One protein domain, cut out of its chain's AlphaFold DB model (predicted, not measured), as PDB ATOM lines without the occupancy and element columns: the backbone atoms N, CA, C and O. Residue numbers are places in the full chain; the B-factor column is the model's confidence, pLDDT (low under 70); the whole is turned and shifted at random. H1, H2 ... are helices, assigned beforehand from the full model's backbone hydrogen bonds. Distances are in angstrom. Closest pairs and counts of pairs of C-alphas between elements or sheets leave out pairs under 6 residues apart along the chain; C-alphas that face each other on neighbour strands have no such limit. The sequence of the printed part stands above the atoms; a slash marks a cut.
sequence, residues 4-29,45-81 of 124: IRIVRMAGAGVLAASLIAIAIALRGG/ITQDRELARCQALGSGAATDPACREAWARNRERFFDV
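This is residues 4 to 29 and 45 to 81 of the 124 residues of the protein "Conjugative transfer region protein TrbK" of Rhizobiales bacterium GAS113 (UniProt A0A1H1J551). One long helix, H1, stands alone, away from a small head in which H2 packs steeply tilted on residues 67 to 71 of H4, with short H3 between H2 and H4 in the chain. Residues 75 to 81 stick out of the head. The printed part has 63 residues with four named helices, H1 to H4 in order, and no named strand: all helix, extended, radius of gyration of the C-alphas 19.3 A, spans 57 by 27 by 24 A.

Start at H1, residues 4 to 28: it is apart from H2, residues 45 to 56, H3, residues 58 to 62, and H4, residues 65 to 79. H2 touches residues 67 to 71 of H4 alone, opposite ways at a steep tilt of 63 degrees; look at their closest C-alphas, Cys 54 and Cys 67, 5.6 A apart. H3 and H4 only just touch, only at the corner, with 3 pairs of C-alphas within 8 A, closest Ala 61 and Cys 67 at 5.7 A; H4 does so with residues 67 to 68 alone. H2 and H3 are close but not clearly touching, closest C-alphas Cys 54 and Ala 61, 5.6 A. Every O i to N i+4 pair is within hydrogen-bond range in H1, H2 and H4; H3 has 0 of 1, but 2 of 2 O i to N i+3 pairs.

Find C-alpha 4 at (-19.971, 7.999, 20.476); H1 runs 36.0 A to C-alpha 28. H2 spans 16.4 A, H3 7.9 A, and H4 20.8 A, to C-alpha 79 at (19.268, 36.772, 22.978).

C-alphas 4 and 46, the farthest apart, are 59.1 A apart. Residues 30 to 44 are not printed; C-alphas 29 and 45 are 25.0 A apart across this cut. The links H2 to H3 and H3 to H4 are tight. Residues 28 to 29, 45 to 48 and 80 to 81 have pLDDT under 70.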
ATOM      1  N   ILE A   4     -21.379   7.730  20.150       90.19
ATOM      2  CA  ILE A   4     -19.971   7.999  20.476       90.19
ATOM      3  C   ILE A   4     -19.318   8.946  19.456       90.19
ATOM      4  O   ILE A   4     -18.563   9.838  19.841       90.19
ATOM      5  N   ARG A   5     -19.617   8.799  18.159       91.81
ATOM      6  CA  ARG A   5     -19.095   9.701  17.118       91.81
ATOM      7  C   ARG A   5     -19.692  11.099  17.255       91.81
ATOM      8  O   ARG A   5     -18.960  12.070  17.119       91.81
ATOM      9  N   ILE A   6     -20.981  11.203  17.589       91.50
ATOM     10  CA  ILE A   6     -21.650  12.495  17.820       91.50
ATOM     11  C   ILE A   6     -21.002  13.235  18.999       91.50
ATOM     12  O   ILE A   6     -20.641  14.401  18.857       91.50
ATOM     13  N   VAL A   7     -20.774  12.552  20.127       93.94
ATOM     14  CA  VAL A   7     -20.131  13.153  21.313       93.94
ATOM     15  C   VAL A   7     -18.711  13.638  21.006       93.94
ATOM     16  O   VAL A   7     -18.342  14.743  21.399       93.94
ATOM     17  N   ARG A   8     -17.917  12.858  20.263       93.19
ATOM     18  CA  ARG A   8     -16.549  13.252  19.884       93.19
ATOM     19  C   ARG A   8     -16.521  14.472  18.968       93.19
ATOM     20  O   ARG A   8     -15.720  15.370  19.199       93.19
ATOM     21  N   MET A   9     -17.395  14.513  17.963       95.88
ATOM     22  CA  MET A   9     -17.479  15.654  17.045       95.88
ATOM     23  C   MET A   9     -17.931  16.921  17.774       95.88
ATOM     24  O   MET A   9     -17.360  17.986  17.553       95.88
ATOM     25  N   ALA A  10     -18.894  16.803  18.694       93.94
ATOM     26  CA  ALA A  10     -19.321  17.918  19.535       93.94
ATOM     27  C   ALA A  10     -18.180  18.417  20.438       93.94
ATOM     28  O   ALA A  10     -17.905  19.614  20.468       93.94
ATOM     29  N   GLY A  11     -17.465  17.511  21.112       96.31
ATOM     30  CA  GLY A  11     -16.320  17.868  21.954       96.31
ATOM     31  C   GLY A  11     -15.190  18.540  21.167       96.31
ATOM     32  O   GLY A  11     -14.667  19.565  21.599       96.31
ATOM     33  N   ALA A  12     -14.860  18.017  19.984       95.75
ATOM     34  CA  ALA A  12     -13.870  18.623  19.095       95.75
ATOM     35  C   ALA A  12     -14.293  20.028  18.635       95.75
ATOM     36  O   ALA A  12     -13.469  20.940  18.619       95.75
ATOM     37  N   GLY A  13     -15.578  20.217  18.316       97.12
ATOM     38  CA  GLY A  13     -16.130  21.522  17.952       97.12
ATOM     39  C   GLY A  13     -16.026  22.547  19.084       97.12
ATOM     40  O   GLY A  13     -15.571  23.665  18.851       97.12
ATOM     41  N   VAL A  14     -16.373  22.156  20.315       97.06
ATOM     42  CA  VAL A  14     -16.245  23.026  21.498       97.06
ATOM     43  C   VAL A  14     -14.784  23.397  21.743       97.06
ATOM     44  O   VAL A  14     -14.484  24.577  21.897       97.06
ATOM     45  N   LEU A  15     -13.866  22.424  21.708       96.75
ATOM     46  CA  LEU A  15     -12.436  22.679  21.895       96.75
ATOM     47  C   LEU A  15     -11.890  23.656  20.846       96.75
ATOM     48  O   LEU A  15     -11.206  24.618  21.194       96.75
ATOM     49  N   ALA A  16     -12.214  23.438  19.569       96.94
ATOM     50  CA  ALA A  16     -11.792  24.323  18.488       96.94
ATOM     51  C   ALA A  16     -12.327  25.751  18.686       96.94
ATOM     52  O   ALA A  16     -11.566  26.712  18.573       96.94
ATOM     53  N   ALA A  17     -13.606  25.896  19.048       96.12
ATOM     54  CA  ALA A  17     -14.206  27.196  19.333       96.12
ATOM     55  C   ALA A  17     -13.534  27.897  20.527       96.12
ATOM     56  O   ALA A  17     -13.246  29.092  20.448       96.12
ATOM     57  N   SER A  18     -13.219  27.165  21.601       95.88
ATOM     58  CA  SER A  18     -12.504  27.708  22.762       95.88
ATOM     59  C   SER A  18     -11.110  28.219  22.397       95.88
ATOM     60  O   SER A  18     -10.745  29.320  22.801       95.88
ATOM     61  N   LEU A  19     -10.343  27.467  21.601       95.62
ATOM     62  CA  LEU A  19      -9.012  27.897  21.153       95.62
ATOM     63  C   LEU A  19      -9.077  29.172  20.305       95.62
ATOM     64  O   LEU A  19      -8.268  30.080  20.494       95.62
ATOM     65  N   ILE A  20     -10.062  29.268  19.408       94.62
ATOM     66  CA  ILE A  20     -10.286  30.473  18.599       94.62
ATOM     67  C   ILE A  20     -10.660  31.659  19.497       94.62
ATOM     68  O   ILE A  20     -10.105  32.744  19.333       94.62
ATOM     69  N   ALA A  21     -11.549  31.460  20.474       93.25
ATOM     70  CA  ALA A  21     -11.947  32.510  21.410       93.25
ATOM     71  C   ALA A  21     -10.758  33.028  22.236       93.25
ATOM     72  O   ALA A  21     -10.588  34.238  22.360       93.25
ATOM     73  N   ILE A  22      -9.896  32.133  22.732       93.38
ATOM     74  CA  ILE A  22      -8.657  32.501  23.436       93.38
ATOM     75  C   ILE A  22      -7.737  33.301  22.509       93.38
ATOM     76  O   ILE A  22      -7.235  34.351  22.899       93.38
ATOM     77  N   ALA A  23      -7.546  32.852  21.267       86.44
ATOM     78  CA  ALA A  23      -6.706  33.557  20.303       86.44
ATOM     79  C   ALA A  23      -7.229  34.971  19.995       86.44
ATOM     80  O   ALA A  23      -6.434  35.897  19.841       86.44
ATOM     81  N   ILE A  24      -8.552  35.153  19.924       86.25
ATOM     82  CA  ILE A  24      -9.173  36.471  19.742       86.25
ATOM     83  C   ILE A  24      -9.021  37.319  21.006       86.25
ATOM     84  O   ILE A  24      -8.648  38.480  20.893       86.25
ATOM     85  N   ALA A  25      -9.246  36.756  22.194       84.50
ATOM     86  CA  ALA A  25      -9.078  37.469  23.461       84.50
ATOM     87  C   ALA A  25      -7.638  37.978  23.641       84.50
ATOM     88  O   ALA A  25      -7.434  39.128  24.018       84.50
ATOM     89  N   LEU A  26      -6.644  37.161  23.282       78.94
ATOM     90  CA  LEU A  26      -5.229  37.542  23.308       78.94
ATOM     91  C   LEU A  26      -4.862  38.589  22.245       78.94
ATOM     92  O   LEU A  26      -3.924  39.348  22.448       78.94
ATOM     93  N   ARG A  27      -5.576  38.642  21.113       72.00
ATOM     94  CA  ARG A  27      -5.374  39.676  20.079       72.00
ATOM     95  C   ARG A  27      -6.113  40.981  20.376       72.00
ATOM     96  O   ARG A  27      -5.640  42.035  19.974       72.00
ATOM     97  N   GLY A  28      -7.289  40.901  20.998       59.66
ATOM     98  CA  GLY A  28      -8.145  42.041  21.341       59.66
ATOM     99  C   GLY A  28      -7.780  42.694  22.672       59.66
ATOM    100  O   GLY A  28      -8.105  43.857  22.895       59.66
ATOM    101  N   GLY A  29      -7.058  41.973  23.533       50.62
ATOM    102  CA  GLY A  29      -6.286  42.558  24.613       50.62
ATOM    103  C   GLY A  29      -5.097  43.306  24.029       50.62
ATOM    104  O   GLY A  29      -3.976  42.809  24.058       50.62
ATOM    105  N   ILE A  45      15.898  54.805  20.269       53.56
ATOM    106  CA  ILE A  45      14.626  55.269  19.694       53.56
ATOM    107  C   ILE A  45      14.543  55.021  18.180       53.56
ATOM    108  O   ILE A  45      13.461  54.789  17.642       53.56
ATOM    109  N   THR A  46      15.667  55.059  17.460       55.06
ATOM    110  CA  THR A  46      15.678  54.906  15.995       55.06
ATOM    111  C   THR A  46      15.629  53.448  15.542       55.06
ATOM    112  O   THR A  46      14.941  53.145  14.568       55.06
ATOM    113  N   GLN A  47      16.309  52.538  16.246       58.34
ATOM    114  CA  GLN A  47      16.261  51.103  15.943       58.34
ATOM    115  C   GLN A  47      14.916  50.491  16.334       58.34
ATOM    116  O   GLN A  47      14.364  49.709  15.557       58.34
ATOM    117  N   ASP A  48      14.335  50.937  17.450       69.94
ATOM    118  CA  ASP A  48      12.982  50.544  17.849       69.94
ATOM    119  C   ASP A  48      11.933  51.050  16.850       69.94
ATOM    120  O   ASP A  48      10.952  50.359  16.581       69.94
ATOM    121  N   ARG A  49      12.156  52.213  16.218       80.12
ATOM    122  CA  ARG A  49      11.255  52.753  15.186       80.12
ATOM    123  C   ARG A  49      11.217  51.892  13.924       80.12
ATOM    124  O   ARG A  49      10.135  51.655  13.389       80.12
ATOM    125  N   GLU A  50      12.368  51.432  13.440       84.31
ATOM    126  CA  GLU A  50      12.426  50.524  12.286       84.31
ATOM    127  C   GLU A  50      11.817  49.160  12.620       84.31
ATOM    128  O   GLU A  50      11.056  48.608  11.824       84.31
ATOM    129  N   LEU A  51      12.062  48.648  13.827       87.31
ATOM    130  CA  LEU A  51      11.441  47.409  14.279       87.31
ATOM    131  C   LEU A  51       9.915  47.550  14.407       87.31
ATOM    132  O   LEU A  51       9.184  46.676  13.943       87.31
ATOM    133  N   ALA A  52       9.423  48.664  14.952       88.00
ATOM    134  CA  ALA A  52       7.995  48.973  15.049       88.00
ATOM    135  C   ALA A  52       7.341  49.094  13.663       88.00
ATOM    136  O   ALA A  52       6.257  48.549  13.437       88.00
ATOM    137  N   ARG A  53       8.024  49.731  12.699       89.88
ATOM    138  CA  ARG A  53       7.591  49.762  11.292       89.88
ATOM    139  C   ARG A  53       7.463  48.345  10.732       89.88
ATOM    140  O   ARG A  53       6.449  48.017  10.120       89.88
ATOM    141  N   CYS A  54       8.456  47.494  10.973       90.88
ATOM    142  CA  CYS A  54       8.453  46.113  10.501       90.88
ATOM    143  C   CYS A  54       7.399  45.233  11.188       90.88
ATOM    144  O   CYS A  54       6.843  44.346  10.547       90.88
ATOM    145  N   GLN A  55       7.060  45.488  12.452       87.12
ATOM    146  CA  GLN A  55       5.955  44.804  13.133       87.12
ATOM    147  C   GLN A  55       4.594  45.176  12.530       87.12
ATOM    148  O   GLN A  55       3.763  44.294  12.315       87.12
ATOM    149  N   ALA A  56       4.391  46.451  12.181       89.81
ATOM    150  CA  ALA A  56       3.160  46.915  11.540       89.81
ATOM    151  C   ALA A  56       2.921  46.282  10.153       89.81
ATOM    152  O   ALA A  56       1.776  46.134   9.733       89.81
ATOM    153  N   LEU A  57       3.986  45.869   9.455       87.62
ATOM    154  CA  LEU A  57       3.904  45.182   8.159       87.62
ATOM    155  C   LEU A  57       3.474  43.707   8.265       87.62
ATOM    156  O   LEU A  57       3.053  43.120   7.265       87.62
ATOM    157  N   GLY A  58       3.583  43.086   9.443       84.94
ATOM    158  CA  GLY A  58       3.187  41.693   9.662       84.94
ATOM    159  C   GLY A  58       3.881  40.713   8.706       84.94
ATOM    160  O   GLY A  58       5.107  40.675   8.615       84.94
ATOM    161  N   SER A  59       3.103  39.914   7.967       82.88
ATOM    162  CA  SER A  59       3.640  38.921   7.020       82.88
ATOM    163  C   SER A  59       4.461  39.540   5.883       82.88
ATOM    164  O   SER A  59       5.381  38.891   5.383       82.88
ATOM    165  N   GLY A  60       4.198  40.799   5.511       82.75
ATOM    166  CA  GLY A  60       4.964  41.513   4.486       82.75
ATOM    167  C   GLY A  60       6.420  41.785   4.884       82.75
ATOM    168  O   GLY A  60       7.284  41.907   4.015       82.75
ATOM    169  N   ALA A  61       6.720  41.798   6.187       84.88
ATOM    170  CA  ALA A  61       8.068  42.037   6.700       84.88
ATOM    171  C   ALA A  61       9.043  40.881   6.423       84.88
ATOM    172  O   ALA A  61      10.252  41.098   6.407       84.88
ATOM    173  N   ALA A  62       8.550  39.658   6.185       82.75
ATOM    174  CA  ALA A  62       9.404  38.491   5.929       82.75
ATOM    175  C   ALA A  62      10.194  38.617   4.610       82.75
ATOM    176  O   ALA A  62      11.336  38.158   4.489       82.75
ATOM    177  N   THR A  63       9.588  39.271   3.620       89.06
ATOM    178  CA  THR A  63      10.182  39.518   2.302       89.06
ATOM    179  C   THR A  63      11.041  40.779   2.245       89.06
ATOM    180  O   THR A  63      11.916  40.853   1.383       89.06
ATOM    181  N   ASP A  64      10.858  41.727   3.169       89.06
ATOM    182  CA  ASP A  64      11.607  42.986   3.201       89.06
ATOM    183  C   ASP A  64      13.031  42.768   3.769       89.06
ATOM    184  O   ASP A  64      13.187  42.343   4.922       89.06
ATOM    185  N   PRO A  65      14.093  43.042   2.984       90.25
ATOM    186  CA  PRO A  65      15.470  42.866   3.435       90.25
ATOM    187  C   PRO A  65      15.836  43.779   4.613       90.25
ATOM    188  O   PRO A  65      16.507  43.318   5.536       90.25
ATOM    189  N   ALA A  66      15.347  45.022   4.643       88.25
ATOM    190  CA  ALA A  66      15.610  45.959   5.733       88.25
ATOM    191  C   ALA A  66      14.959  45.486   7.042       88.25
ATOM    192  O   ALA A  66      15.550  45.616   8.118       88.25
ATOM    193  N   CYS A  67      13.781  44.861   6.953       91.19
ATOM    194  CA  CYS A  67      13.135  44.274   8.123       91.19
ATOM    195  C   CYS A  67      13.880  43.057   8.663       91.19
ATOM    196  O   CYS A  67      14.050  42.951   9.878       91.19
ATOM    197  N   ARG A  68      14.382  42.164   7.801       90.75
ATOM    198  CA  ARG A  68      15.178  41.010   8.262       90.75
ATOM    199  C   ARG A  68      16.410  41.443   9.052       90.75
ATOM    200  O   ARG A  68      16.693  40.870  10.102       90.75
ATOM    201  N   GLU A  69      17.105  42.470   8.582       89.56
ATOM    202  CA  GLU A  69      18.264  43.013   9.288       89.56
ATOM    203  C   GLU A  69      17.890  43.686  10.613       89.56
ATOM    204  O   GLU A  69      18.584  43.504  11.615       89.56
ATOM    205  N   ALA A  70      16.784  44.439  10.648       90.44
ATOM    206  CA  ALA A  70      16.289  45.047  11.883       90.44
ATOM    207  C   ALA A  70      15.960  43.982  12.944       90.44
ATOM    208  O   ALA A  70      16.351  44.120  14.104       90.44
ATOM    209  N   TRP A  71      15.327  42.878  12.537       87.62
ATOM    210  CA  TRP A  71      15.049  41.739  13.412       87.62
ATOM    211  C   TRP A  71      16.312  41.003  13.864       87.62
ATOM    212  O   TRP A  71      16.387  40.592  15.022       87.62
ATOM    213  N   ALA A  72      17.306  40.832  12.988       90.12
ATOM    214  CA  ALA A  72      18.572  40.190  13.340       90.12
ATOM    215  C   ALA A  72      19.314  40.973  14.434       90.12
ATOM    216  O   ALA A  72      19.609  40.398  15.482       90.12
ATOM    217  N   ARG A  73      19.478  42.290  14.249       87.00
ATOM    218  CA  ARG A  73      20.108  43.182  15.238       87.00
ATOM    219  C   ARG A  73      19.377  43.173  16.581       87.00
ATOM    220  O   ARG A  73      20.005  43.142  17.635       87.00
ATOM    221  N   ASN A  74      18.041  43.168  16.554       86.44
ATOM    222  CA  ASN A  74      17.246  43.083  17.775       86.44
ATOM    223  C   ASN A  74      17.451  41.739  18.493       86.44
ATOM    224  O   ASN A  74      17.655  41.704  19.704       86.44
ATOM    225  N   ARG A  75      17.430  40.624  17.748       85.12
ATOM    226  CA  ARG A  75      17.656  39.296  18.332       85.12
ATOM    227  C   ARG A  75      19.032  39.177  18.965       85.12
ATOM    228  O   ARG A  75      19.112  38.645  20.061       85.12
ATOM    229  N   GLU A  76      20.081  39.647  18.299       83.69
ATOM    230  CA  GLU A  76      21.436  39.637  18.857       83.69
ATOM    231  C   GLU A  76      21.444  40.367  20.201       83.69
ATOM    232  O   GLU A  76      21.775  39.778  21.219       83.69
ATOM    233  N   ARG A  77      20.912  41.587  20.270       74.94
ATOM    234  CA  ARG A  77      20.880  42.347  21.528       74.94
ATOM    235  C   ARG A  77      20.134  41.646  22.673       74.94
ATOM    236  O   ARG A  77      20.572  41.729  23.818       74.94
ATOM    237  N   PHE A  78      18.997  41.010  22.389       74.19
ATOM    238  CA  PHE A  78      18.136  40.430  23.429       74.19
ATOM    239  C   PHE A  78      18.439  38.963  23.755       74.19
ATOM    240  O   PHE A  78      18.164  38.528  24.873       74.19
ATOM    241  N   PHE A  79      18.987  38.200  22.810       72.69
ATOM    242  CA  PHE A  79      19.268  36.772  22.978       72.69
ATOM    243  C   PHE A  79      20.759  36.452  23.129       72.69
ATOM    244  O   PHE A  79      21.073  35.341  23.543       72.69
ATOM    245  N   ASP A  80      21.672  37.405  22.911       64.12
ATOM    246  CA  ASP A  80      23.112  37.239  23.194       64.12
ATOM    247  C   ASP A  80      23.452  37.301  24.702       64.12
ATOM    248  O   ASP A  80      24.602  37.347  25.134       64.12
ATOM    249  N   VAL A  81      22.435  37.191  25.562       55.88
ATOM    250  CA  VAL A  81      22.558  37.082  27.025       55.88
ATOM    251  C   VAL A  81      23.113  35.706  27.458       55.88
ATOM    252  O   VAL A  81      22.935  35.276  28.595       55.88
TER     253      VAL A  81